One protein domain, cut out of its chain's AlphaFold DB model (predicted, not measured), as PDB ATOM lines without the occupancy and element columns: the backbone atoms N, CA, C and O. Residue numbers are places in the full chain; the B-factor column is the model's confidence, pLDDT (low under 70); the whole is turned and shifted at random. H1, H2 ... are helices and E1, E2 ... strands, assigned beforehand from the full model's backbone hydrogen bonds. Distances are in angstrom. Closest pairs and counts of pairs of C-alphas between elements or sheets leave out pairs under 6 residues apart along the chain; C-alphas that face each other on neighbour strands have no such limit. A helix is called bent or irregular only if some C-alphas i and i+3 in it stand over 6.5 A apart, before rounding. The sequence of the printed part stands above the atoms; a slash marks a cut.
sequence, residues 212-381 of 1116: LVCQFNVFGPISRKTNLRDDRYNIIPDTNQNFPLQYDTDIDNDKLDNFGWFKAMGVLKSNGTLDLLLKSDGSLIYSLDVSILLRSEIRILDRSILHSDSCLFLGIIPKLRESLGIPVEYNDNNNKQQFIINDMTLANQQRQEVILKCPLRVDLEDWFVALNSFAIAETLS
ATOM      1  N   LEU A 212     -63.406  47.804 -47.503       89.75
ATOM      2  CA  LEU A 212     -62.983  48.512 -46.296       89.75
ATOM      3  C   LEU A 212     -62.453  49.894 -46.655       89.75
ATOM      4  O   LEU A 212     -61.793  50.073 -47.679       89.75
ATOM      5  N   VAL A 213     -62.726  50.857 -45.777       90.31
ATOM      6  CA  VAL A 213     -62.216  52.224 -45.874       90.31
ATOM      7  C   VAL A 213     -61.733  52.659 -44.499       90.31
ATOM      8  O   VAL A 213     -62.469  52.540 -43.520       90.31
ATOM      9  N   CYS A 214     -60.498  53.146 -44.412       90.38
ATOM     10  CA  CYS A 214     -59.920  53.634 -43.164       90.38
ATOM     11  C   CYS A 214     -58.887  54.731 -43.439       90.38
ATOM     12  O   CYS A 214     -58.295  54.801 -44.515       90.38
ATOM     13  N   GLN A 215     -58.687  55.615 -42.463       90.94
ATOM     14  CA  GLN A 215     -57.621  56.607 -42.519       90.94
ATOM     15  C   GLN A 215     -56.342  56.014 -41.924       90.94
ATOM     16  O   GLN A 215     -56.345  55.586 -40.774       90.94
ATOM     17  N   PHE A 216     -55.236  56.090 -42.658       90.88
ATOM     18  CA  PHE A 216     -53.927  55.621 -42.214       90.88
ATOM     19  C   PHE A 216     -52.922  56.761 -42.085       90.88
ATOM     20  O   PHE A 216     -52.975  57.747 -42.827       90.88
ATOM     21  N   ASN A 217     -51.963  56.587 -41.175       90.31
ATOM     22  CA  ASN A 217     -50.636  57.158 -41.390       90.31
ATOM     23  C   ASN A 217     -49.820  56.081 -42.110       90.31
ATOM     24  O   ASN A 217     -49.695  54.966 -41.605       90.31
ATOM     25  N   VAL A 218     -49.320  56.397 -43.293       89.00
ATOM     26  CA  VAL A 218     -48.621  55.472 -44.177       89.00
ATOM     27  C   VAL A 218     -47.154  55.860 -44.221       89.00
ATOM     28  O   VAL A 218     -46.839  57.027 -44.440       89.00
ATOM     29  N   PHE A 219     -46.266  54.896 -44.017       86.94
ATOM     30  CA  PHE A 219     -44.855  55.036 -44.354       86.94
ATOM     31  C   PHE A 219     -44.599  54.293 -45.656       86.94
ATOM     32  O   PHE A 219     -44.911  53.107 -45.757       86.94
ATOM     33  N   GLY A 220     -44.057  54.977 -46.652       84.06
ATOM     34  CA  GLY A 220     -43.823  54.385 -47.962       84.06
ATOM     35  C   GLY A 220     -43.209  55.383 -48.936       84.06
ATOM     36  O   GLY A 220     -42.823  56.486 -48.529       84.06
ATOM     37  N   PRO A 221     -43.113  55.016 -50.219       79.88
ATOM     38  CA  PRO A 221     -42.571  55.895 -51.238       79.88
ATOM     39  C   PRO A 221     -43.493  57.098 -51.473       79.88
ATOM     40  O   PRO A 221     -44.687  56.963 -51.735       79.88
ATOM     41  N   ILE A 222     -42.930  58.298 -51.409       75.88
ATOM     42  CA  ILE A 222     -43.620  59.560 -51.664       75.88
ATOM     43  C   ILE A 222     -43.598  59.817 -53.174       75.88
ATOM     44  O   ILE A 222     -42.538  60.056 -53.762       75.88
ATOM     45  N   SER A 223     -44.772  59.789 -53.815       69.69
ATOM     46  CA  SER A 223     -44.882  60.121 -55.240       69.69
ATOM     47  C   SER A 223     -44.524  61.586 -55.487       69.69
ATOM     48  O   SER A 223     -44.988  62.487 -54.790       69.69
ATOM     49  N   ARG A 224     -43.707  61.832 -56.519       63.91
ATOM     50  CA  ARG A 224     -43.344  63.186 -56.975       63.91
ATOM     51  C   ARG A 224     -44.424  63.828 -57.857       63.91
ATOM     52  O   ARG A 224     -44.304  65.003 -58.181       63.91
ATOM     53  N   LYS A 225     -45.426  63.054 -58.294       60.88
ATOM     54  CA  LYS A 225     -46.487  63.499 -59.218       60.88
ATOM     55  C   LYS A 225     -47.677  64.136 -58.511       60.88
ATOM     56  O   LYS A 225     -48.435  64.863 -59.143       60.88
ATOM     57  N   THR A 226     -47.864  63.841 -57.232       57.69
ATOM     58  CA  THR A 226     -48.951  64.382 -56.418       57.69
ATOM     59  C   THR A 226     -48.446  65.572 -55.604       57.69
ATOM     60  O   THR A 226     -47.293  65.589 -55.170       57.69
ATOM     61  N   ASN A 227     -49.309  66.564 -55.349       55.28
ATOM     62  CA  ASN A 227     -49.012  67.770 -54.551       55.28
ATOM     63  C   ASN A 227     -48.745  67.470 -53.051       55.28
ATOM     64  O   ASN A 227     -48.938  68.322 -52.188       55.28
ATOM     65  N   LEU A 228     -48.292  66.256 -52.712       57.41
ATOM     66  CA  LEU A 228     -47.971  65.810 -51.356       57.41
ATOM     67  C   LEU A 228     -46.897  66.675 -50.683       57.41
ATOM     68  O   LEU A 228     -46.928  66.813 -49.464       57.41
ATOM     69  N   ARG A 229     -45.956  67.252 -51.450       53.50
ATOM     70  CA  ARG A 229     -44.887  68.119 -50.918       53.50
ATOM     71  C   ARG A 229     -45.313  69.571 -50.673       53.50
ATOM     72  O   ARG A 229     -44.732  70.201 -49.794       53.50
ATOM     73  N   ASP A 230     -46.323  70.076 -51.382       49.41
ATOM     74  CA  ASP A 230     -46.801  71.460 -51.219       49.41
ATOM     75  C   ASP A 230     -47.784  71.611 -50.043       49.41
ATOM     76  O   ASP A 230     -47.871  72.675 -49.423       49.41
ATOM     77  N   ASP A 231     -48.463  70.527 -49.647       49.19
ATOM     78  CA  ASP A 231     -49.334  70.497 -48.471       49.19
ATOM     79  C   ASP A 231     -48.550  70.153 -47.190       49.19
ATOM     80  O   ASP A 231     -48.443  68.994 -46.773       49.19
ATOM     81  N   ARG A 232     -48.087  71.190 -46.476       47.75
ATOM     82  CA  ARG A 232     -47.440  71.100 -45.141       47.75
ATOM     83  C   ARG A 232     -48.247  70.335 -44.067       47.75
ATOM     84  O   ARG A 232     -47.738  70.111 -42.974       47.75
ATOM     85  N   TYR A 233     -49.494  69.952 -44.349       50.12
ATOM     86  CA  TYR A 233     -50.398  69.229 -43.446       50.12
ATOM     87  C   TYR A 233     -50.446  67.704 -43.673       50.12
ATOM     88  O   TYR A 233     -50.961  66.984 -42.805       50.12
ATOM     89  N   ASN A 234     -49.932  67.211 -44.808       54.50
ATOM     90  CA  ASN A 234     -50.011  65.796 -45.198       54.50
ATOM     91  C   ASN A 234     -48.721  65.016 -44.920       54.50
ATOM     92  O   ASN A 234     -48.808  63.837 -44.570       54.50
ATOM     93  N   ILE A 235     -47.561  65.672 -45.012       58.91
ATOM     94  CA  ILE A 235     -46.278  65.127 -44.556       58.91
ATOM     95  C   ILE A 235     -46.243  65.211 -43.033       58.91
ATOM     96  O   ILE A 235     -46.497  66.270 -42.457       58.91
ATOM     97  N   ILE A 236     -45.949  64.095 -42.370       57.84
ATOM     98  CA  ILE A 236     -45.709  64.087 -40.927       57.84
ATOM     99  C   ILE A 236     -44.246  64.529 -40.751       57.84
ATOM    100  O   ILE A 236     -43.369  63.767 -41.152       57.84
ATOM    101  N   PRO A 237     -43.964  65.751 -40.244       44.34
ATOM    102  CA  PRO A 237     -42.593  66.243 -40.110       44.34
ATOM    103  C   PRO A 237     -41.804  65.275 -39.240       44.34
ATOM    104  O   PRO A 237     -42.376  64.823 -38.246       44.34
ATOM    105  N   ASP A 238     -40.548  64.997 -39.613       48.00
ATOM    106  CA  ASP A 238     -39.594  64.117 -38.924       48.00
ATOM    107  C   ASP A 238     -39.761  64.162 -37.399       48.00
ATOM    108  O   ASP A 238     -39.111  64.907 -36.664       48.00
ATOM    109  N   THR A 239     -40.644  63.312 -36.881       41.31
ATOM    110  CA  THR A 239     -40.442  62.752 -35.558       41.31
ATOM    111  C   THR A 239     -39.184  61.924 -35.714       41.31
ATOM    112  O   THR A 239     -39.146  61.170 -36.676       41.31
ATOM    113  N   ASN A 240     -38.195  62.078 -34.830       41.94
ATOM    114  CA  ASN A 240     -36.902  61.368 -34.748       41.94
ATOM    115  C   ASN A 240     -36.977  59.810 -34.788       41.94
ATOM    116  O   ASN A 240     -36.321  59.118 -34.014       41.94
ATOM    117  N   GLN A 241     -37.797  59.237 -35.658       46.56
ATOM    118  CA  GLN A 241     -38.034  57.835 -35.922       46.56
ATOM    119  C   GLN A 241     -37.348  57.557 -37.254       46.56
ATOM    120  O   GLN A 241     -37.949  57.646 -38.323       46.56
ATOM    121  N   ASN A 242     -36.048  57.273 -37.157       46.59
ATOM    122  CA  ASN A 242     -35.276  56.648 -38.223       46.59
ATOM    123  C   ASN A 242     -36.080  55.488 -38.837       46.59
ATOM    124  O   ASN A 242     -36.835  54.821 -38.130       46.59
ATOM    125  N   PHE A 243     -35.888  55.262 -40.138       51.03
ATOM    126  CA  PHE A 243     -36.436  54.162 -40.937       51.03
ATOM    127  C   PHE A 243     -36.831  52.916 -40.096       51.03
ATOM    128  O   PHE A 243     -35.952  52.353 -39.437       51.03
ATOM    129  N   PRO A 244     -38.102  52.454 -40.100       51.19
ATOM    130  CA  PRO A 244     -38.579  51.440 -39.144       51.19
ATOM    131  C   PRO A 244     -37.966  50.043 -39.326       51.19
ATOM    132  O   PRO A 244     -38.088  49.199 -38.450       51.19
ATOM    133  N   LEU A 245     -37.316  49.782 -40.461       52.16
ATOM    134  CA  LEU A 245     -36.742  48.486 -40.818       52.16
ATOM    135  C   LEU A 245     -35.292  48.703 -41.263       52.16
ATOM    136  O   LEU A 245     -34.984  48.704 -42.452       52.16
ATOM    137  N   GLN A 246     -34.391  49.004 -40.325       54.03
ATOM    138  CA  GLN A 246     -32.966  49.088 -40.652       54.03
ATOM    139  C   GLN A 246     -32.472  47.712 -41.100       54.03
ATOM    140  O   GLN A 246     -32.205  46.856 -40.259       54.03
ATOM    141  N   TYR A 247     -32.329  47.518 -42.408       51.84
ATOM    142  CA  TYR A 247     -31.618  46.379 -42.975       51.84
ATOM    143  C   TYR A 247     -30.244  46.241 -42.310       51.84
ATOM    144  O   TYR A 247     -29.620  47.229 -41.913       51.84
ATOM    145  N   ASP A 248     -29.768  45.009 -42.156       43.41
ATOM    146  CA  ASP A 248     -28.466  44.744 -41.532       43.41
ATOM    147  C   ASP A 248     -27.279  45.066 -42.466       43.41
ATOM    148  O   ASP A 248     -26.127  44.805 -42.131       43.41
ATOM    149  N   THR A 249     -27.559  45.633 -43.644       43.78
ATOM    150  CA  THR A 249     -26.587  46.029 -44.663       43.78
ATOM    151  C   THR A 249     -26.441  47.551 -44.718       43.78
ATOM    152  O   THR A 249     -27.433  48.282 -44.713       43.78
ATOM    153  N   ASP A 250     -25.192  48.023 -44.787       41.38
ATOM    154  CA  ASP A 250     -24.796  49.428 -44.977       41.38
ATOM    155  C   ASP A 250     -25.214  49.938 -46.373       41.38
ATOM    156  O   ASP A 250     -24.387  50.203 -47.242       41.38
ATOM    157  N   ILE A 251     -26.517  50.019 -46.644       43.38
ATOM    158  CA  ILE A 251     -27.027  50.641 -47.866       43.38
ATOM    159  C   ILE A 251     -26.957  52.156 -47.670       43.38
ATOM    160  O   ILE A 251     -27.565  52.689 -46.742       43.38
ATOM    161  N   ASP A 252     -26.219  52.827 -48.559       41.88
ATOM    162  CA  ASP A 252     -26.040  54.279 -48.615       41.88
ATOM    163  C   ASP A 252     -27.336  55.042 -48.294       41.88
ATOM    164  O   ASP A 252     -28.341  54.939 -49.006       41.88
ATOM    165  N   ASN A 253     -27.289  55.855 -47.233       44.19
ATOM    166  CA  ASN A 253     -28.387  56.736 -46.819       44.19
ATOM    167  C   ASN A 253     -28.843  57.692 -47.944       44.19
ATOM    168  O   ASN A 253     -29.974  58.167 -47.911       44.19
ATOM    169  N   ASP A 254     -28.018  57.905 -48.974       41.00
ATOM    170  CA  ASP A 254     -28.284  58.787 -50.118       41.00
ATOM    171  C   ASP A 254     -29.415  58.295 -51.052       41.00
ATOM    172  O   ASP A 254     -29.864  59.035 -51.927       41.00
ATOM    173  N   LYS A 255     -29.925  57.061 -50.889       46.31
ATOM    174  CA  LYS A 255     -31.073  56.538 -51.669       46.31
ATOM    175  C   LYS A 255     -32.430  56.623 -50.945       46.31
ATOM    176  O   LYS A 255     -33.443  56.250 -51.540       46.31
ATOM    177  N   LEU A 256     -32.481  57.115 -49.700       52.34
ATOM    178  CA  LEU A 256     -33.716  57.214 -48.896       52.34
ATOM    179  C   LEU A 256     -34.588  58.453 -49.182       52.34
ATOM    180  O   LEU A 256     -35.711  58.512 -48.683       52.34
ATOM    181  N   ASP A 257     -34.142  59.395 -50.018       54.22
ATOM    182  CA  ASP A 257     -34.792  60.702 -50.262       54.22
ATOM    183  C   ASP A 257     -36.259  60.659 -50.749       54.22
ATOM    184  O   ASP A 257     -36.937  61.693 -50.821       54.22
ATOM    185  N   ASN A 258     -36.765  59.479 -51.116       66.00
ATOM    186  CA  ASN A 258     -38.117  59.289 -51.639       66.00
ATOM    187  C   ASN A 258     -39.069  58.533 -50.695       66.00
ATOM    188  O   ASN A 258     -40.198  58.298 -51.107       66.00
ATOM    189  N   PHE A 259     -38.676  58.146 -49.479       74.75
ATOM    190  CA  PHE A 259     -39.573  57.491 -48.512       74.75
ATOM    191  C   PHE A 259     -39.948  58.438 -47.372       74.75
ATOM    192  O   PHE A 259     -39.150  59.276 -46.963       74.75
ATOM    193  N   GLY A 260     -41.152  58.294 -46.825       77.44
ATOM    194  CA  GLY A 260     -41.531  59.029 -45.622       77.44
ATOM    195  C   GLY A 260     -42.962  58.787 -45.173       77.44
ATOM    196  O   GLY A 260     -43.716  58.030 -45.784       77.44
ATOM    197  N   TRP A 261     -43.319  59.434 -44.065       83.81
ATOM    198  CA  TRP A 261     -44.647  59.344 -43.469       83.81
ATOM    199  C   TRP A 261     -45.617  60.354 -44.087       83.81
ATOM    200  O   TRP A 261     -45.372  61.564 -44.074       83.81
ATOM    201  N   PHE A 262     -46.771  59.871 -44.541       85.06
ATOM    202  CA  PHE A 262     -47.864  60.698 -45.042       85.06
ATOM    203  C   PHE A 262     -49.229  60.168 -44.593       85.06
ATOM    204  O   PHE A 262     -49.386  59.008 -44.214       85.06
ATOM    205  N   LYS A 263     -50.249  61.027 -44.605       88.44
ATOM    206  CA  LYS A 263     -51.634  60.624 -44.315       88.44
ATOM    207  C   LYS A 263     -52.353  60.231 -45.599       88.44
ATOM    208  O   LYS A 263     -52.330  60.991 -46.562       88.44
ATOM    209  N   ALA A 264     -53.053  59.100 -45.580       90.69
ATOM    210  CA  ALA A 264     -53.855  58.641 -46.711       90.69
ATOM    211  C   ALA A 264     -55.177  58.016 -46.256       90.69
ATOM    212  O   ALA A 264     -55.293  57.486 -45.148       90.69
ATOM    213  N   MET A 265     -56.182  58.074 -47.124       92.19
ATOM    214  CA  MET A 265     -57.389  57.263 -47.015       92.19
ATOM    215  C   MET A 265     -57.164  55.971 -47.799       92.19
ATOM    216  O   MET A 265     -56.983  56.014 -49.011       92.19
ATOM    217  N   GLY A 266     -57.137  54.836 -47.106       93.62
ATOM    218  CA  GLY A 266     -57.009  53.527 -47.733       93.62
ATOM    219  C   GLY A 266     -58.375  52.968 -48.105       93.62
ATOM    220  O   GLY A 266     -59.278  52.948 -47.264       93.62
ATOM    221  N   VAL A 267     -58.517  52.493 -49.341       93.88
ATOM    222  CA  VAL A 267     -59.728  51.846 -49.860       93.88
ATOM    223  C   VAL A 267     -59.362  50.468 -50.405       93.88
ATOM    224  O   VAL A 267     -58.732  50.362 -51.456       93.88
ATOM    225  N   LEU A 268     -59.759  49.406 -49.697       93.12
ATOM    226  CA  LEU A 268     -59.567  48.026 -50.151       93.12
ATOM    227  C   LEU A 268     -60.736  47.599 -51.038       93.12
ATOM    228  O   LEU A 268     -61.896  47.691 -50.628       93.12
ATOM    229  N   LYS A 269     -60.433  47.098 -52.232       90.44
ATOM    230  CA  LYS A 269     -61.407  46.705 -53.252       90.44
ATOM    231  C   LYS A 269     -61.578  45.187 -53.353       90.44
ATOM    232  O   LYS A 269     -60.712  44.414 -52.951       90.44
ATOM    233  N   SER A 270     -62.686  44.746 -53.949       86.69
ATOM    234  CA  SER A 270     -63.043  43.324 -54.111       86.69
ATOM    235  C   SER A 270     -62.134  42.513 -55.036       86.69
ATOM    236  O   SER A 270     -62.234  41.290 -55.069       86.69
ATOM    237  N   ASN A 271     -61.265  43.175 -55.795       85.50
ATOM    238  CA  ASN A 271     -60.259  42.555 -56.651       85.50
ATOM    239  C   ASN A 271     -58.886  42.411 -55.961       85.50
ATOM    240  O   ASN A 271     -57.941  42.000 -56.621       85.50
ATOM    241  N   GLY A 272     -58.762  42.774 -54.678       87.44
ATOM    242  CA  GLY A 272     -57.493  42.736 -53.947       87.44
ATOM    243  C   GLY A 272     -56.601  43.964 -54.147       87.44
ATOM    244  O   GLY A 272     -55.473  43.975 -53.667       87.44
ATOM    245  N   THR A 273     -57.084  45.016 -54.819       91.44
ATOM    246  CA  THR A 273     -56.356  46.289 -54.923       91.44
ATOM    247  C   THR A 273     -56.635  47.178 -53.709       91.44
ATOM    248  O   THR A 273     -57.794  47.379 -53.337       91.44
ATOM    249  N   LEU A 274     -55.587  47.750 -53.119       94.25
ATOM    250  CA  LEU A 274     -55.669  48.777 -52.079       94.25
ATOM    251  C   LEU A 274     -55.274  50.138 -52.659       94.25
ATOM    252  O   LEU A 274     -54.108  50.376 -52.954       94.25
ATOM    253  N   ASP A 275     -56.235  51.045 -52.785       93.06
ATOM    254  CA  ASP A 275     -55.969  52.420 -53.211       93.06
ATOM    255  C   ASP A 275     -55.614  53.295 -52.012       93.06
ATOM    256  O   ASP A 275     -56.337  53.312 -51.012       93.06
ATOM    257  N   LEU A 276     -54.530  54.064 -52.129       91.69
ATOM    258  CA  LEU A 276     -54.198  55.130 -51.191       91.69
ATOM    259  C   LEU A 276     -54.595  56.471 -51.801       91.69
ATOM    260  O   LEU A 276     -54.040  56.890 -52.815       91.69
ATOM    261  N   LEU A 277     -55.559  57.142 -51.178       90.69
ATOM    262  CA  LEU A 277     -56.125  58.403 -51.647       90.69
ATOM    263  C   LEU A 277     -55.695  59.572 -50.755       90.69
ATOM    264  O   LEU A 277     -55.543  59.427 -49.536       90.69
ATOM    265  N   LEU A 278     -55.540  60.752 -51.350       86.06
ATOM    266  CA  LEU A 278     -55.262  61.990 -50.636       86.06
ATOM    267  C   LEU A 278     -56.496  62.433 -49.843       86.06
ATOM    268  O   LEU A 278     -57.631  62.345 -50.303       86.06
ATOM    269  N   LYS A 279     -56.281  62.938 -48.626       78.12
ATOM    270  CA  LYS A 279     -57.384  63.322 -47.735       78.12
ATOM    271  C   LYS A 279     -58.114  64.598 -48.175       78.12
ATOM    272  O   LYS A 279     -59.292  64.743 -47.861       78.12
ATOM    273  N   SER A 280     -57.415  65.535 -48.813       77.38
ATOM    274  CA  SER A 280     -57.955  66.856 -49.150       77.38
ATOM    275  C   SER A 280     -58.944  66.807 -50.313       77.38
ATOM    276  O   SER A 280     -59.998  67.432 -50.228       77.38
ATOM    277  N   ASP A 281     -58.627  66.054 -51.366       79.12
ATOM    278  CA  ASP A 281     -59.399  66.023 -52.615       79.12
ATOM    279  C   ASP A 281     -59.822  64.614 -53.071       79.12
ATOM    280  O   ASP A 281     -60.576  64.486 -54.034       79.12
ATOM    281  N   GLY A 282     -59.378  63.554 -52.386       82.56
ATOM    282  CA  GLY A 282     -59.659  62.169 -52.770       82.56
ATOM    283  C   GLY A 282     -58.867  61.672 -53.983       82.56
ATOM    284  O   GLY A 282     -59.188  60.606 -54.509       82.56
ATOM    285  N   SER A 283     -57.854  62.414 -54.443       86.06
ATOM    286  CA  SER A 283     -57.009  62.009 -55.569       86.06
ATOM    287  C   SER A 283     -56.192  60.751 -55.255       86.06
ATOM    288  O   SER A 283     -55.783  60.520 -54.117       86.06
ATOM    289  N   LEU A 284     -55.949  59.912 -56.265       86.75
ATOM    290  CA  LEU A 284     -55.150  58.696 -56.109       86.75
ATOM    291  C   LEU A 284     -53.665  59.041 -55.942       86.75
ATOM    292  O   LEU A 284     -53.080  59.696 -56.802       86.75
ATOM    293  N   ILE A 285     -53.053  58.549 -54.863       86.00
ATOM    294  CA  ILE A 285     -51.605  58.627 -54.641       86.00
ATOM    295  C   ILE A 285     -50.918  57.498 -55.416       86.00
ATOM    296  O   ILE A 285     -50.126  57.760 -56.317       86.00
ATOM    297  N   TYR A 286     -51.246  56.250 -55.080       88.19
ATOM    298  CA  TYR A 286     -50.926  55.037 -55.838       88.19
ATOM    299  C   TYR A 286     -51.806  53.878 -55.343       88.19
ATOM    300  O   TYR A 286     -52.460  53.978 -54.298       88.19
ATOM    301  N   SER A 287     -51.821  52.780 -56.095       90.25
ATOM    302  CA  SER A 287     -52.548  51.556 -55.745       90.25
ATOM    303  C   SER A 287     -51.564  50.442 -55.386       90.25
ATOM    304  O   SER A 287     -50.468  50.392 -55.936       90.25
ATOM    305  N   LEU A 288     -51.954  49.541 -54.490       91.94
ATOM    306  CA  LEU A 288     -51.185  48.359 -54.106       91.94
ATOM    307  C   LEU A 288     -51.913  47.087 -54.549       91.94
ATOM    308  O   LEU A 288     -53.109  46.947 -54.282       91.94
ATOM    309  N   ASP A 289     -51.210  46.161 -55.199       89.69
ATOM    310  CA  ASP A 289     -51.739  44.831 -55.511       89.69
ATOM    311  C   ASP A 289     -51.460  43.860 -54.366       89.69
ATOM    312  O   ASP A 289     -50.329  43.429 -54.158       89.69
ATOM    313  N   VAL A 290     -52.489  43.494 -53.607       91.56
ATOM    314  CA  VAL A 290     -52.336  42.529 -52.511       91.56
ATOM    315  C   VAL A 290     -52.300  41.095 -53.046       91.56
ATOM    316  O   VAL A 290     -51.764  40.209 -52.388       91.56
ATOM    317  N   SER A 291     -52.811  40.850 -54.259       87.06
ATOM    318  CA  SER A 291     -52.943  39.498 -54.823       87.06
ATOM    319  C   SER A 291     -51.618  38.839 -55.214       87.06
ATOM    320  O   SER A 291     -51.572  37.629 -55.447       87.06
ATOM    321  N   ILE A 292     -50.540  39.625 -55.261       85.62
ATOM    322  CA  ILE A 292     -49.184  39.149 -55.544       85.62
ATOM    323  C   ILE A 292     -48.351  38.907 -54.277       85.62
ATOM    324  O   ILE A 292     -47.233  38.393 -54.383       85.62
ATOM    325  N   LEU A 293     -48.852  39.319 -53.106       90.50
ATOM    326  CA  LEU A 293     -48.176  39.118 -51.828       90.50
ATOM    327  C   LEU A 293     -48.442  37.710 -51.299       90.50
ATOM    328  O   LEU A 293     -49.540  37.173 -51.453       90.50
ATOM    329  N   LEU A 294     -47.444  37.137 -50.637       91.75
ATOM    330  CA  LEU A 294     -47.612  35.965 -49.779       91.75
ATOM    331  C   LEU A 294     -48.297  36.368 -48.463       91.75
ATOM    332  O   LEU A 294     -48.189  37.523 -48.041       91.75
ATOM    333  N   ARG A 295     -48.961  35.444 -47.759       92.31
ATOM    334  CA  ARG A 295     -49.500  35.764 -46.422       92.31
ATOM    335  C   ARG A 295     -48.386  36.111 -45.440       92.31
ATOM    336  O   ARG A 295     -48.536  37.053 -44.667       92.31
ATOM    337  N   SER A 296     -47.227  35.457 -45.550       92.44
ATOM    338  CA  SER A 296     -46.044  35.771 -44.731       92.44
ATOM    339  C   SER A 296     -45.450  37.165 -44.998       92.44
ATOM    340  O   SER A 296     -44.671  37.665 -44.184       92.44
ATOM    341  N   GLU A 297     -45.825  37.818 -46.105       93.12
ATOM    342  CA  GLU A 297     -45.425  39.187 -46.476       93.12
ATOM    343  C   GLU A 297     -46.374  40.269 -45.913       93.12
ATOM    344  O   GLU A 297     -46.103  41.466 -46.033       93.12
ATOM    345  N   ILE A 298     -47.469  39.861 -45.258       95.19
ATOM    346  CA  ILE A 298     -48.423  40.736 -44.566       95.19
ATOM    347  C   ILE A 298     -48.281  40.501 -43.065       95.19
ATOM    348  O   ILE A 298     -48.709  39.475 -42.541       95.19
ATOM    349  N   ARG A 299     -47.678  41.452 -42.343       93.12
ATOM    350  CA  ARG A 299     -47.219  41.203 -40.963       93.12
ATOM    351  C   ARG A 299     -47.651  42.290 -39.999       93.12
ATOM    352  O   ARG A 299     -47.552  43.477 -40.299       93.12
ATOM    353  N   ILE A 300     -48.078  41.896 -38.804       93.19
ATOM    354  CA  ILE A 300     -48.278  42.834 -37.694       93.19
ATOM    355  C   ILE A 300     -46.899  43.161 -37.127       93.19
ATOM    356  O   ILE A 300     -46.177  42.259 -36.710       93.19
ATOM    357  N   LEU A 301     -46.527  44.440 -37.127       90.31
ATOM    358  CA  LEU A 301     -45.240  44.856 -36.579       90.31
ATOM    359  C   LEU A 301     -45.266  44.802 -35.055       90.31
ATOM    360  O   LEU A 301     -46.251  45.209 -34.427       90.31
ATOM    361  N   ASP A 302     -44.159  44.352 -34.467       88.19
ATOM    362  CA  ASP A 302     -44.006  44.418 -33.025       88.19
ATOM    363  C   ASP A 302     -43.942  45.877 -32.559       88.19
ATOM    364  O   ASP A 302     -43.338  46.765 -33.177       88.19
ATOM    365  N   ARG A 303     -44.559  46.123 -31.409       83.31
ATOM    366  CA  ARG A 303     -44.614  47.444 -30.779       83.31
ATOM    367  C   ARG A 303     -43.236  48.024 -30.471       83.31
ATOM    368  O   ARG A 303     -43.145  49.239 -30.311       83.31
ATOM    369  N   SER A 304     -42.189  47.206 -30.343       82.81
ATOM    370  CA  SER A 304     -40.835  47.677 -30.036       82.81
ATOM    371  C   SER A 304     -40.234  48.541 -31.139       82.81
ATOM    372  O   SER A 304     -39.423  49.408 -30.830       82.81
ATOM    373  N   ILE A 305     -40.676  48.376 -32.391       82.06
ATOM    374  CA  ILE A 305     -40.153  49.137 -33.531       82.06
ATOM    375  C   ILE A 305     -40.683  50.578 -33.529       82.06
ATOM    376  O   ILE A 305     -39.923  51.537 -33.626       82.06
ATOM    377  N   LEU A 306     -42.010  50.741 -33.451       79.50
ATOM    378  CA  LEU A 306     -42.690  52.032 -33.663       79.50
ATOM    379  C   LEU A 306     -43.382  52.585 -32.412       79.50
ATOM    380  O   LEU A 306     -44.102  53.587 -32.496       79.50
ATOM    381  N   HIS A 307     -43.217  51.923 -31.263       77.44
ATOM    382  CA  HIS A 307     -43.940  52.205 -30.016       77.44
ATOM    383  C   HIS A 307     -45.465  52.253 -30.209       77.44
ATOM    384  O   HIS A 307     -46.166  53.050 -29.585       77.44
ATOM    385  N   SER A 308     -45.975  51.415 -31.115       81.00
ATOM    386  CA  SER A 308     -47.371  51.384 -31.549       81.00
ATOM    387  C   SER A 308     -47.783  49.943 -31.822       81.00
ATOM    388  O   SER A 308     -47.078  49.227 -32.521       81.00
ATOM    389  N   ASP A 309     -48.931  49.526 -31.298       79.38
ATOM    390  CA  ASP A 309     -49.521  48.193 -31.482       79.38
ATOM    391  C   ASP A 309     -50.467  48.117 -32.697       79.38
ATOM    392  O   ASP A 309     -51.116  47.105 -32.940       79.38
ATOM    393  N   SER A 310     -50.572  49.197 -33.464       88.38
ATOM    394  CA  SER A 310     -51.520  49.382 -34.569       88.38
ATOM    395  C   SER A 310     -50.842  49.477 -35.943       88.38
ATOM    396  O   SER A 310     -51.408  50.048 -36.873       88.38
ATOM    397  N   CYS A 311     -49.636  48.921 -36.094       92.06
ATOM    398  CA  CYS A 311     -48.868  48.977 -37.340       92.06
ATOM    399  C   CYS A 311     -48.869  47.643 -38.107       92.06
ATOM    400  O   CYS A 311     -48.606  46.587 -37.532       92.06
ATOM    401  N   LEU A 312     -49.109  47.716 -39.417       94.31
ATOM    402  CA  LEU A 312     -49.109  46.594 -40.355       94.31
ATOM    403  C   LEU A 312     -48.066  46.826 -41.457       94.31
ATOM    404  O   LEU A 312     -48.045  47.894 -42.061       94.31
ATOM    405  N   PHE A 313     -47.232  45.831 -41.731       94.00
ATOM    406  CA  PHE A 313     -46.281  45.802 -42.839       94.00
ATOM    407  C   PHE A 313     -46.881  45.101 -44.063       94.00
ATOM    408  O   PHE A 313     -47.546  44.072 -43.923       94.00
ATOM    409  N   LEU A 314     -46.616  45.658 -45.246       94.31
ATOM    410  CA  LEU A 314     -46.990  45.124 -46.553       94.31
ATOM    411  C   LEU A 314     -45.825  45.316 -47.525       94.31
ATOM    412  O   LEU A 314     -45.463  46.454 -47.826       94.31
ATOM    413  N   GLY A 315     -45.269  44.238 -48.065       89.69
ATOM    414  CA  GLY A 315     -44.233  44.366 -49.086       89.69
ATOM    415  C   GLY A 315     -43.619  43.042 -49.493       89.69
ATOM    416  O   GLY A 315     -43.635  42.077 -48.735       89.69
ATOM    417  N   ILE A 316     -43.057  43.012 -50.699       86.06
ATOM    418  CA  ILE A 316     -42.342  41.840 -51.206       86.06
ATOM    419  C   ILE A 316     -41.035  41.680 -50.425       86.06
ATOM    420  O   ILE A 316     -40.256  42.631 -50.342       86.06
ATOM    421  N   ILE A 317     -40.769  40.479 -49.901       87.62
ATOM    422  CA  ILE A 317     -39.544  40.159 -49.152       87.62
ATOM    423  C   ILE A 317     -38.672  39.218 -50.009       87.62
ATOM    424  O   ILE A 317     -38.907  38.008 -50.034       87.62
ATOM    425  N   PRO A 318     -37.631  39.724 -50.704       84.44
ATOM    426  CA  PRO A 318     -36.843  38.924 -51.646       84.44
ATOM    427  C   PRO A 318     -36.176  37.695 -51.024       84.44
ATOM    428  O   PRO A 318     -36.308  36.599 -51.558       84.44
ATOM    429  N   LYS A 319     -35.519  37.849 -49.865       85.81
ATOM    430  CA  LYS A 319     -34.843  36.735 -49.178       85.81
ATOM    431  C   LYS A 319     -35.798  35.661 -48.670       85.81
ATOM    432  O   LYS A 319     -35.424  34.497 -48.599       85.81
ATOM    433  N   LEU A 320     -37.025  36.045 -48.319       88.38
ATOM    434  CA  LEU A 320     -38.069  35.089 -47.969       88.38
ATOM    435  C   LEU A 320     -38.434  34.258 -49.200       88.38
ATOM    436  O   LEU A 320     -38.393  33.033 -49.149       88.38
ATOM    437  N   ARG A 321     -38.728  34.918 -50.322       86.31
ATOM    438  CA  ARG A 321     -39.048  34.234 -51.580       86.31
ATOM    439  C   ARG A 321     -37.912  33.322 -52.036       86.31
ATOM    440  O   ARG A 321     -38.171  32.164 -52.336       86.31
ATOM    441  N   GLU A 322     -36.668  33.788 -51.970       84.56
ATOM    442  CA  GLU A 322     -35.473  32.980 -52.242       84.56
ATOM    443  C   GLU A 322     -35.402  31.741 -51.336       84.56
ATOM    444  O   GLU A 322     -35.217  30.631 -51.831       84.56
ATOM    445  N   SER A 323     -35.638  31.906 -50.028       84.50
ATOM    446  CA  SER A 323     -35.636  30.795 -49.066       84.50
ATOM    447  C   SER A 323     -36.728  29.749 -49.314       84.50
ATOM    448  O   SER A 323     -36.567  28.598 -48.921       84.50
ATOM    449  N   LEU A 324     -37.813  30.142 -49.989       82.81
ATOM    450  CA  LEU A 324     -38.920  29.276 -50.393       82.81
ATOM    451  C   LEU A 324     -38.781  28.765 -51.842       82.81
ATOM    452  O   LEU A 324     -39.686  28.100 -52.341       82.81
ATOM    453  N   GLY A 325     -37.690  29.096 -52.546       75.56
ATOM    454  CA  GLY A 325     -37.487  28.727 -53.953       75.56
ATOM    455  C   GLY A 325     -38.393  29.474 -54.942       75.56
ATOM    456  O   GLY A 325     -38.618  29.004 -56.055       75.56
ATOM    457  N   ILE A 326     -38.929  30.630 -54.547       76.19
ATOM    458  CA  ILE A 326     -39.840  31.464 -55.336       76.19
ATOM    459  C   ILE A 326     -39.022  32.544 -56.068       76.19
ATOM    460  O   ILE A 326     -38.352  33.349 -55.415       76.19
ATOM    461  N   PRO A 327     -39.091  32.634 -57.407       64.38
ATOM    462  CA  PRO A 327     -38.470  33.716 -58.164       64.38
ATOM    463  C   PRO A 327     -38.961  35.095 -57.706       64.38
ATOM    464  O   PRO A 327     -40.162  35.340 -57.568       64.38
ATOM    465  N   VAL A 328     -38.016  36.009 -57.482       61.50
ATOM    466  CA  VAL A 328     -38.294  37.376 -57.007       61.50
ATOM    467  C   VAL A 328     -38.855  38.263 -58.132       61.50
ATOM    468  O   VAL A 328     -39.620  39.186 -57.858       61.50
ATOM    469  N   GLU A 329     -38.539  37.965 -59.397       53.22
ATOM    470  CA  GLU A 329     -38.953  38.751 -60.567       53.22
ATOM    471  C   GLU A 329     -40.095  38.078 -61.350       53.22
ATOM    472  O   GLU A 329     -39.931  36.981 -61.880       53.22
ATOM    473  N   TYR A 330     -41.235  38.767 -61.491       47.25
ATOM    474  CA  TYR A 330     -42.256  38.450 -62.502       47.25
ATOM    475  C   TYR A 330     -42.045  39.338 -63.726       47.25
ATOM    476  O   TYR A 330     -42.486  40.489 -63.759       47.25
ATOM    477  N   ASN A 331     -41.377  38.802 -64.745       40.81
ATOM    478  CA  ASN A 331     -41.314  39.412 -66.069       40.81
ATOM    479  C   ASN A 331     -42.114  38.541 -67.039       40.81
ATOM    480  O   ASN A 331     -41.579  37.601 -67.618       40.81
ATOM    481  N   ASP A 332     -43.381  38.887 -67.253       36.31
ATOM    482  CA  ASP A 332     -44.026  38.554 -68.519       36.31
ATOM    483  C   ASP A 332     -43.682  39.675 -69.502       36.31
ATOM    484  O   ASP A 332     -43.854  40.853 -69.183       36.31
ATOM    485  N   ASN A 333     -43.204  39.313 -70.697       37.97
ATOM    486  CA  ASN A 333     -42.630  40.198 -71.725       37.97
ATOM    487  C   ASN A 333     -43.536  41.346 -72.227       37.97
ATOM    488  O   ASN A 333     -43.159  42.038 -73.165       37.97
ATOM    489  N   ASN A 334     -44.698  41.593 -71.612       40.16
ATOM    490  CA  ASN A 334     -45.526  42.780 -71.839       40.16
ATOM    491  C   ASN A 334     -46.215  43.355 -70.577       40.16
ATOM    492  O   ASN A 334     -46.852  44.395 -70.701       40.16
ATOM    493  N   ASN A 335     -46.099  42.752 -69.382       42.91
ATOM    494  CA  ASN A 335     -46.709  43.258 -68.139       42.91
ATOM    495  C   ASN A 335     -45.884  42.827 -66.912       42.91
ATOM    496  O   ASN A 335     -46.017  41.701 -66.433       42.91
ATOM    497  N   LYS A 336     -45.074  43.733 -66.352       52.69
ATOM    498  CA  LYS A 336     -44.511  43.544 -65.007       52.69
ATOM    499  C   LYS A 336     -45.663  43.599 -64.002       52.69
ATOM    500  O   LYS A 336     -46.271  44.657 -63.853       52.69
ATOM    501  N   GLN A 337     -45.981  42.497 -63.322       55.66
ATOM    502  CA  GLN A 337     -46.837  42.575 -62.134       55.66
ATOM    503  C   GLN A 337     -46.034  43.277 -61.038       55.66
ATOM    504  O   GLN A 337     -44.989  42.793 -60.614       55.66
ATOM    505  N   GLN A 338     -46.480  44.466 -60.647       69.38
ATOM    506  CA  GLN A 338     -45.795  45.336 -59.697       69.38
ATOM    507  C   GLN A 338     -46.653  45.472 -58.444       69.38
ATOM    508  O   GLN A 338     -47.863  45.659 -58.555       69.38
ATOM    509  N   PHE A 339     -46.034  45.416 -57.261       80.31
ATOM    510  CA  PHE A 339     -46.756  45.628 -56.004       80.31
ATOM    511  C   PHE A 339     -47.379  47.020 -55.953       80.31
ATOM    512  O   PHE A 339     -48.537  47.166 -55.582       80.31
ATOM    513  N   ILE A 340     -46.625  48.036 -56.378       81.81
ATOM    514  CA  ILE A 340     -47.116  49.404 -56.532       81.81
ATOM    515  C   ILE A 340     -47.589  49.576 -57.975       81.81
ATOM    516  O   ILE A 340     -46.786  49.525 -58.905       81.81
ATOM    517  N   ILE A 341     -48.886  49.808 -58.160       76.62
ATOM    518  CA  ILE A 341     -49.532  50.035 -59.455       76.62
ATOM    519  C   ILE A 341     -49.864  51.530 -59.611       76.62
ATOM    520  O   ILE A 341     -50.009  52.269 -58.635       76.62
ATOM    521  N   ASN A 342     -50.017  51.977 -60.861       68.38
ATOM    522  CA  ASN A 342     -50.410  53.335 -61.261       68.38
ATOM    523  C   ASN A 342     -49.346  54.429 -61.024       68.38
ATOM    524  O   ASN A 342     -49.595  55.592 -61.332       68.38
ATOM    525  N   ASP A 343     -48.123  54.068 -60.610       64.88
ATOM    526  CA  ASP A 343     -46.952  54.951 -60.681       64.88
ATOM    527  C   ASP A 343     -45.671  54.203 -61.095       64.88
ATOM    528  O   ASP A 343     -44.888  53.743 -60.267       64.88
ATOM    529  N   MET A 344     -45.414  54.151 -62.408       58.31
ATOM    530  CA  MET A 344     -44.238  53.492 -63.006       58.31
ATOM    531  C   MET A 344     -42.885  53.986 -62.462       58.31
ATOM    532  O   MET A 344     -41.884  53.281 -62.581       58.31
ATOM    533  N   THR A 345     -42.822  55.196 -61.888       61.69
ATOM    534  CA  THR A 345     -41.573  55.724 -61.310       61.69
ATOM    535  C   THR A 345     -41.254  55.093 -59.959       61.69
ATOM    536  O   THR A 345     -40.091  54.814 -59.675       61.69
ATOM    537  N   LEU A 346     -42.284  54.820 -59.156       64.25
ATOM    538  CA  LEU A 346     -42.168  54.141 -57.868       64.25
ATOM    539  C   LEU A 346     -42.089  52.628 -58.050       64.25
ATOM    540  O   LEU A 346     -41.323  51.955 -57.374       64.25
ATOM    541  N   ALA A 347     -42.816  52.097 -59.029       56.19
ATOM    542  CA  ALA A 347     -42.874  50.670 -59.290       56.19
ATOM    543  C   ALA A 347     -41.553  50.068 -59.814       56.19
ATOM    544  O   ALA A 347     -41.337  48.865 -59.711       56.19
ATOM    545  N   ASN A 348     -40.644  50.894 -60.343       57.06
ATOM    546  CA  ASN A 348     -39.291  50.480 -60.738       57.06
ATOM    547  C   ASN A 348     -38.245  50.648 -59.618       57.06
ATOM    548  O   ASN A 348     -37.063  50.386 -59.848       57.06
ATOM    549  N   GLN A 349     -38.633  51.112 -58.424       62.97
ATOM    550  CA  GLN A 349     -37.718  51.171 -57.284       62.97
ATOM    551  C   GLN A 349     -37.443  49.762 -56.749       62.97
ATOM    552  O   GLN A 349     -38.318  48.901 -56.753       62.97
ATOM    553  N   GLN A 350     -36.224  49.544 -56.246       58.88
ATOM    554  CA  GLN A 350     -35.835  48.273 -55.619       58.88
ATOM    555  C   GLN A 350     -36.657  47.952 -54.360       58.88
ATOM    556  O   GLN A 350     -36.776  46.786 -54.002       58.88
ATOM    557  N   ARG A 351     -37.216  48.969 -53.687       66.31
ATOM    558  CA  ARG A 351     -38.052  48.797 -52.495       66.31
ATOM    559  C   ARG A 351     -39.521  48.997 -52.830       66.31
ATOM    560  O   ARG A 351     -39.923  50.072 -53.267       66.31
ATOM    561  N   GLN A 352     -40.307  47.959 -52.576       73.06
ATOM    562  CA  GLN A 352     -41.752  47.916 -52.769       73.06
ATOM    563  C   GLN A 352     -42.421  47.510 -51.447       73.06
ATOM    564  O   GLN A 352     -43.003  46.435 -51.332       73.06
ATOM    565  N   GLU A 353     -42.282  48.361 -50.432       85.25
ATOM    566  CA  GLU A 353     -42.794  48.125 -49.079       85.25
ATOM    567  C   GLU A 353     -43.541  49.349 -48.542       85.25
ATOM    568  O   GLU A 353     -43.218  50.498 -48.862       85.25
ATOM    569  N   VAL A 354     -44.565  49.092 -47.732       89.81
ATOM    570  CA  VAL A 354     -45.427  50.095 -47.112       89.81
ATOM    571  C   VAL A 354     -45.786  49.646 -45.695       89.81
ATOM    572  O   VAL A 354     -46.109  48.483 -45.461       89.81
ATOM    573  N   ILE A 355     -45.784  50.579 -44.742       91.38
ATOM    574  CA  ILE A 355     -46.290  50.351 -43.383       91.38
ATOM    575  C   ILE A 355     -47.556  51.177 -43.180       91.38
ATOM    576  O   ILE A 355     -47.549  52.400 -43.325       91.38
ATOM    577  N   LEU A 356     -48.644  50.511 -42.801       93.19
ATOM    578  CA  LEU A 356     -49.920  51.125 -42.459       93.19
ATOM    579  C   LEU A 356     -50.051  51.223 -40.939       93.19
ATOM    580  O   LEU A 356     -50.172  50.213 -40.246       93.19
ATOM    581  N   LYS A 357     -50.070  52.442 -40.403       92.56
ATOM    582  CA  LYS A 357     -50.419  52.700 -39.004       92.56
ATOM    583  C   LYS A 357     -51.908  53.021 -38.906       92.56
ATOM    584  O   LYS A 357     -52.353  54.099 -39.315       92.56
ATOM    585  N   CYS A 358     -52.655  52.065 -38.368       91.44
ATOM    586  CA  CYS A 358     -54.093  52.131 -38.152       91.44
ATOM    587  C   CYS A 358     -54.432  53.076 -36.982       91.44
ATOM    588  O   CYS A 358     -53.632  53.211 -36.053       91.44
ATOM    589  N   PRO A 359     -55.611  53.719 -36.975       86.75
ATOM    590  CA  PRO A 359     -56.040  54.559 -35.858       86.75
ATOM    591  C   PRO A 359     -56.262  53.762 -34.571       86.75
ATOM    592  O   PRO A 359     -55.912  54.236 -33.490       86.75
ATOM    593  N   LEU A 360     -56.843  52.563 -34.688       85.50
ATOM    594  CA  LEU A 360     -57.158  51.679 -33.570       85.50
ATOM    595  C   LEU A 360     -56.637  50.259 -33.825       85.50
ATOM    596  O   LEU A 360     -56.519  49.812 -34.965       85.50
ATOM    597  N   ARG A 361     -56.392  49.510 -32.744       85.50
ATOM    598  CA  ARG A 361     -56.006  48.091 -32.818       85.50
ATOM    599  C   ARG A 361     -57.083  47.224 -33.485       85.50
ATOM    600  O   ARG A 361     -56.742  46.310 -34.225       85.50
ATOM    601  N   VAL A 362     -58.365  47.531 -33.268       85.81
ATOM    602  CA  VAL A 362     -59.480  46.811 -33.913       85.81
ATOM    603  C   VAL A 362     -59.497  47.011 -35.431       85.81
ATOM    604  O   VAL A 362     -59.762  46.057 -36.155       85.81
ATOM    605  N   ASP A 363     -59.128  48.205 -35.915       88.88
ATOM    606  CA  ASP A 363     -58.986  48.457 -37.351       88.88
ATOM    607  C   ASP A 363     -57.848  47.600 -37.915       88.88
ATOM    608  O   ASP A 363     -58.014  46.953 -38.944       88.88
ATOM    609  N   LEU A 364     -56.708  47.525 -37.216       91.88
ATOM    610  CA  LEU A 364     -55.593  46.674 -37.639       91.88
ATOM    611  C   LEU A 364     -56.015  45.209 -37.796       91.88
ATOM    612  O   LEU A 364     -55.642  44.585 -38.782       91.88
ATOM    613  N   GLU A 365     -56.789  44.662 -36.857       91.44
ATOM    614  CA  GLU A 365     -57.286  43.284 -36.952       91.44
ATOM    615  C   GLU A 365     -58.188  43.079 -38.181       91.44
ATOM    616  O   GLU A 365     -58.009  42.104 -38.912       91.44
ATOM    617  N   ASP A 366     -59.127  44.004 -38.429       90.06
ATOM    618  CA  ASP A 366     -60.035  43.938 -39.584       90.06
ATOM    619  C   ASP A 366     -59.256  43.988 -40.906       90.06
ATOM    620  O   ASP A 366     -59.515  43.207 -41.825       90.06
ATOM    621  N   TRP A 367     -58.264  44.878 -40.989       93.31
ATOM    622  CA  TRP A 367     -57.424  45.040 -42.171       93.31
ATOM    623  C   TRP A 367     -56.455  43.874 -42.375       93.31
ATOM    624  O   TRP A 367     -56.292  43.432 -43.508       93.31
ATOM    625  N   PHE A 368     -55.867  43.323 -41.311       94.56
ATOM    626  CA  PHE A 368     -54.984  42.158 -41.393       94.56
ATOM    627  C   PHE A 368     -55.698  40.949 -42.012       94.56
ATOM    628  O   PHE A 368     -55.182  40.338 -42.948       94.56
ATOM    629  N   VAL A 369     -56.910  40.630 -41.545       92.94
ATOM    630  CA  VAL A 369     -57.693  39.502 -42.085       92.94
ATOM    631  C   VAL A 369     -58.176  39.788 -43.505       92.94
ATOM    632  O   VAL A 369     -58.105  38.912 -44.367       92.94
ATOM    633  N   ALA A 370     -58.628  41.014 -43.785       92.31
ATOM    634  CA  ALA A 370     -59.084  41.377 -45.122       92.31
ATOM    635  C   ALA A 370     -57.956  41.284 -46.162       92.31
ATOM    636  O   ALA A 370     -58.148  40.694 -47.224       92.31
ATOM    637  N   LEU A 371     -56.766  41.802 -45.854       93.94
ATOM    638  CA  LEU A 371     -55.620  41.757 -46.764       93.94
ATOM    639  C   LEU A 371     -55.133  40.310 -46.979       93.94
ATOM    640  O   LEU A 371     -54.974  39.888 -48.124       93.94
ATOM    641  N   ASN A 372     -55.038  39.502 -45.917       93.50
ATOM    642  CA  ASN A 372     -54.662  38.082 -46.020       93.50
ATOM    643  C   ASN A 372     -55.657  37.212 -46.804       93.50
ATOM    644  O   ASN A 372     -55.293  36.141 -47.295       93.50
ATOM    645  N   SER A 373     -56.909  37.649 -46.958       91.81
ATOM    646  CA  SER A 373     -57.889  36.935 -47.786       91.81
ATOM    647  C   SER A 373     -57.621  37.048 -49.293       91.81
ATOM    648  O   SER A 373     -58.094  36.203 -50.056       91.81
ATOM    649  N   PHE A 374     -56.853  38.062 -49.710       90.75
ATOM    650  CA  PHE A 374     -56.424  38.269 -51.094       90.75
ATOM    651  C   PHE A 374     -54.985  37.817 -51.358       90.75
ATOM    652  O   PHE A 374     -54.634  37.627 -52.518       90.75
ATOM    653  N   ALA A 375     -54.184  37.613 -50.314       91.81
ATOM    654  CA  ALA A 375     -52.814  37.134 -50.428       91.81
ATOM    655  C   ALA A 375     -52.729  35.642 -50.794       91.81
ATOM    656  O   ALA A 375     -53.636  34.845 -50.524       91.81
ATOM    657  N   ILE A 376     -51.604  35.270 -51.398       89.44
ATOM    658  CA  ILE A 376     -51.245  33.908 -51.793       89.44
ATOM    659  C   ILE A 376     -50.943  33.097 -50.534       89.44
ATOM    660  O   ILE A 376     -50.106  33.497 -49.731       89.44
ATOM    661  N   ALA A 377     -51.616  31.958 -50.370       89.19
ATOM    662  CA  ALA A 377     -51.434  31.087 -49.213       89.19
ATOM    663  C   ALA A 377     -50.324  30.053 -49.443       89.19
ATOM    664  O   ALA A 377     -50.330  29.346 -50.453       89.19
ATOM    665  N   GLU A 378     -49.428  29.931 -48.475       91.06
ATOM    666  CA  GLU A 378     -48.367  28.934 -48.397       91.06
ATOM    667  C   GLU A 378     -48.897  27.660 -47.722       91.06
ATOM    668  O   GLU A 378     -49.340  27.682 -46.572       91.06
ATOM    669  N   THR A 379     -48.892  26.531 -48.436       90.06
ATOM    670  CA  THR A 379     -49.363  25.239 -47.902       90.06
ATOM    671  C   THR A 379     -48.469  24.095 -48.352       90.06
ATOM    672  O   THR A 379     -47.739  24.223 -49.323       90.06
ATOM    673  N   LEU A 380     -48.522  22.964 -47.664       90.12
ATOM    674  CA  LEU A 380     -47.799  21.743 -47.989       90.12
ATOM    675  C   LEU A 380     -48.787  20.720 -48.554       90.12
ATOM    676  O   LEU A 380     -49.815  20.440 -47.933       90.12
ATOM    677  N   SER A 381     -48.500  20.172 -49.732       86.31
ATOM    678  CA  SER A 381     -49.370  19.190 -50.393       86.31
ATOM    679  C   SER A 381     -48.608  18.404 -51.458       86.31
ATOM    680  O   SER A 381     -47.636  18.919 -52.014       86.31
TER     681      SER A 381
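What this domain is: This is residues 212 to 381 of the 1116 residues of the protein "Ras-GAP domain-containing protein" of Naumovozyma castellii (strain ATCC 76901 / BCRC 22586 / CBS 4309 / NBRC 1992 / NRRL Y-12630) (UniProt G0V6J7). Picture one strongly twisted sheet of seven strands that folds back on itself at E2 and curls round the helix H4, like a partly formed barrel left open between its edge strands E4 and E5. The short helices H1 and H2 lie off the sheet and H3 only grazes it, while residues 246 to 255 stick out as a free loop and E8 trails away at one end of the longest axis, with the loop around Asp 230 toward the opposite end. You have 170 residues with eight named strands and four named helices, in the order E1 E2 E3 E4 E5 H1 E6 H2 H3 E7 H4 E8; the sheet runs E4 - E3 - E2 - E1 - E7 - E6 - E5, all antiparallel. The class is mixed, helices and strands, though under half of the residues, 75, are in named elements. The whole is compact, with a radius of gyration of the C-alphas of 15.8 A and spans of 51 by 37 by 35 A.

How they stand to each other: Begin at E2, residues 259 to 269, and E1, residues 212 to 221, a hairpin with N 218 and O 262 at 2.8 A, within hydrogen-bond range. Look for the bends: E1 bends by 79 degrees at residue 215 and E2 by 82 degrees at residue 262. On the other side of E2 from E1 is E3, residues 273 to 277, with N 267 and O 275 at 2.9 A; then comes the edge strand E4, residues 284 to 289, with N 276 and O 286 at 3.0 A. E1 to E4 form a meander, each strand the antiparallel neighbour of the one before. Beyond E1, look to E7, residues 353 to 357, where N 219 and O 355 are 2.9 A apart. Next is E6, residues 311 to 315, with N 314 and O 354 at 2.9 A, and then the edge strand E5, residues 298 to 300, with N 313 and O 299 at 2.8 A. This is a folded sheet, one sheet bent back into two leaves: E4 and E3 face E1, E7, E6 and E5, with E2 as the hinge. The sheet curls round H4, residues 361 to 372; the closest C-alphas of H4 and E5 are those of Asn 372 and Ile 298, 6.9 A apart. H3, residues 344 to 347, is only just on the sheet, with 5 pairs of C-alphas within 10 A, and only grazes it. H1, residues 303 to 306, and H2, residues 318 to 323, are not on the sheet. In H2 and H4 every O i to N i+4 pair is within hydrogen-bond range; H1 and H3 are too short for such a pair. E8, residues 377 to 380, pairs with no named strand and is apart from H4.

Where its parts are: Find C-alpha 212 at (-62.983, 48.512, -46.296), where E1 begins; it is 22.3 A long. E2 covers 24.8 A, E4 14.3 A, E6 and E7 13.4 A each, and E3 12.6 A, while E5 has three residues. H4 starts at C-alpha 361, (-56.006, 48.091, -32.818), and runs 16.6 A; H2 covers 8.6 A, and H1 and H3 have four residues each. E8, 10.1 A long, ends at C-alpha 380, (-47.799, 21.743, -47.989).

The domain as a whole: The two C-alphas farthest apart, those of Asp 230 and Ser 381, are 52.3 A from each other. The printed part has no cut. Two links are long: 37 residues from E1 to E2, and 20 from H2 to H3. Mean pLDDT of the printed part is 75.7; look for low values, under 70, at residues 223 to 258, 327 to 338 and 342 to 351.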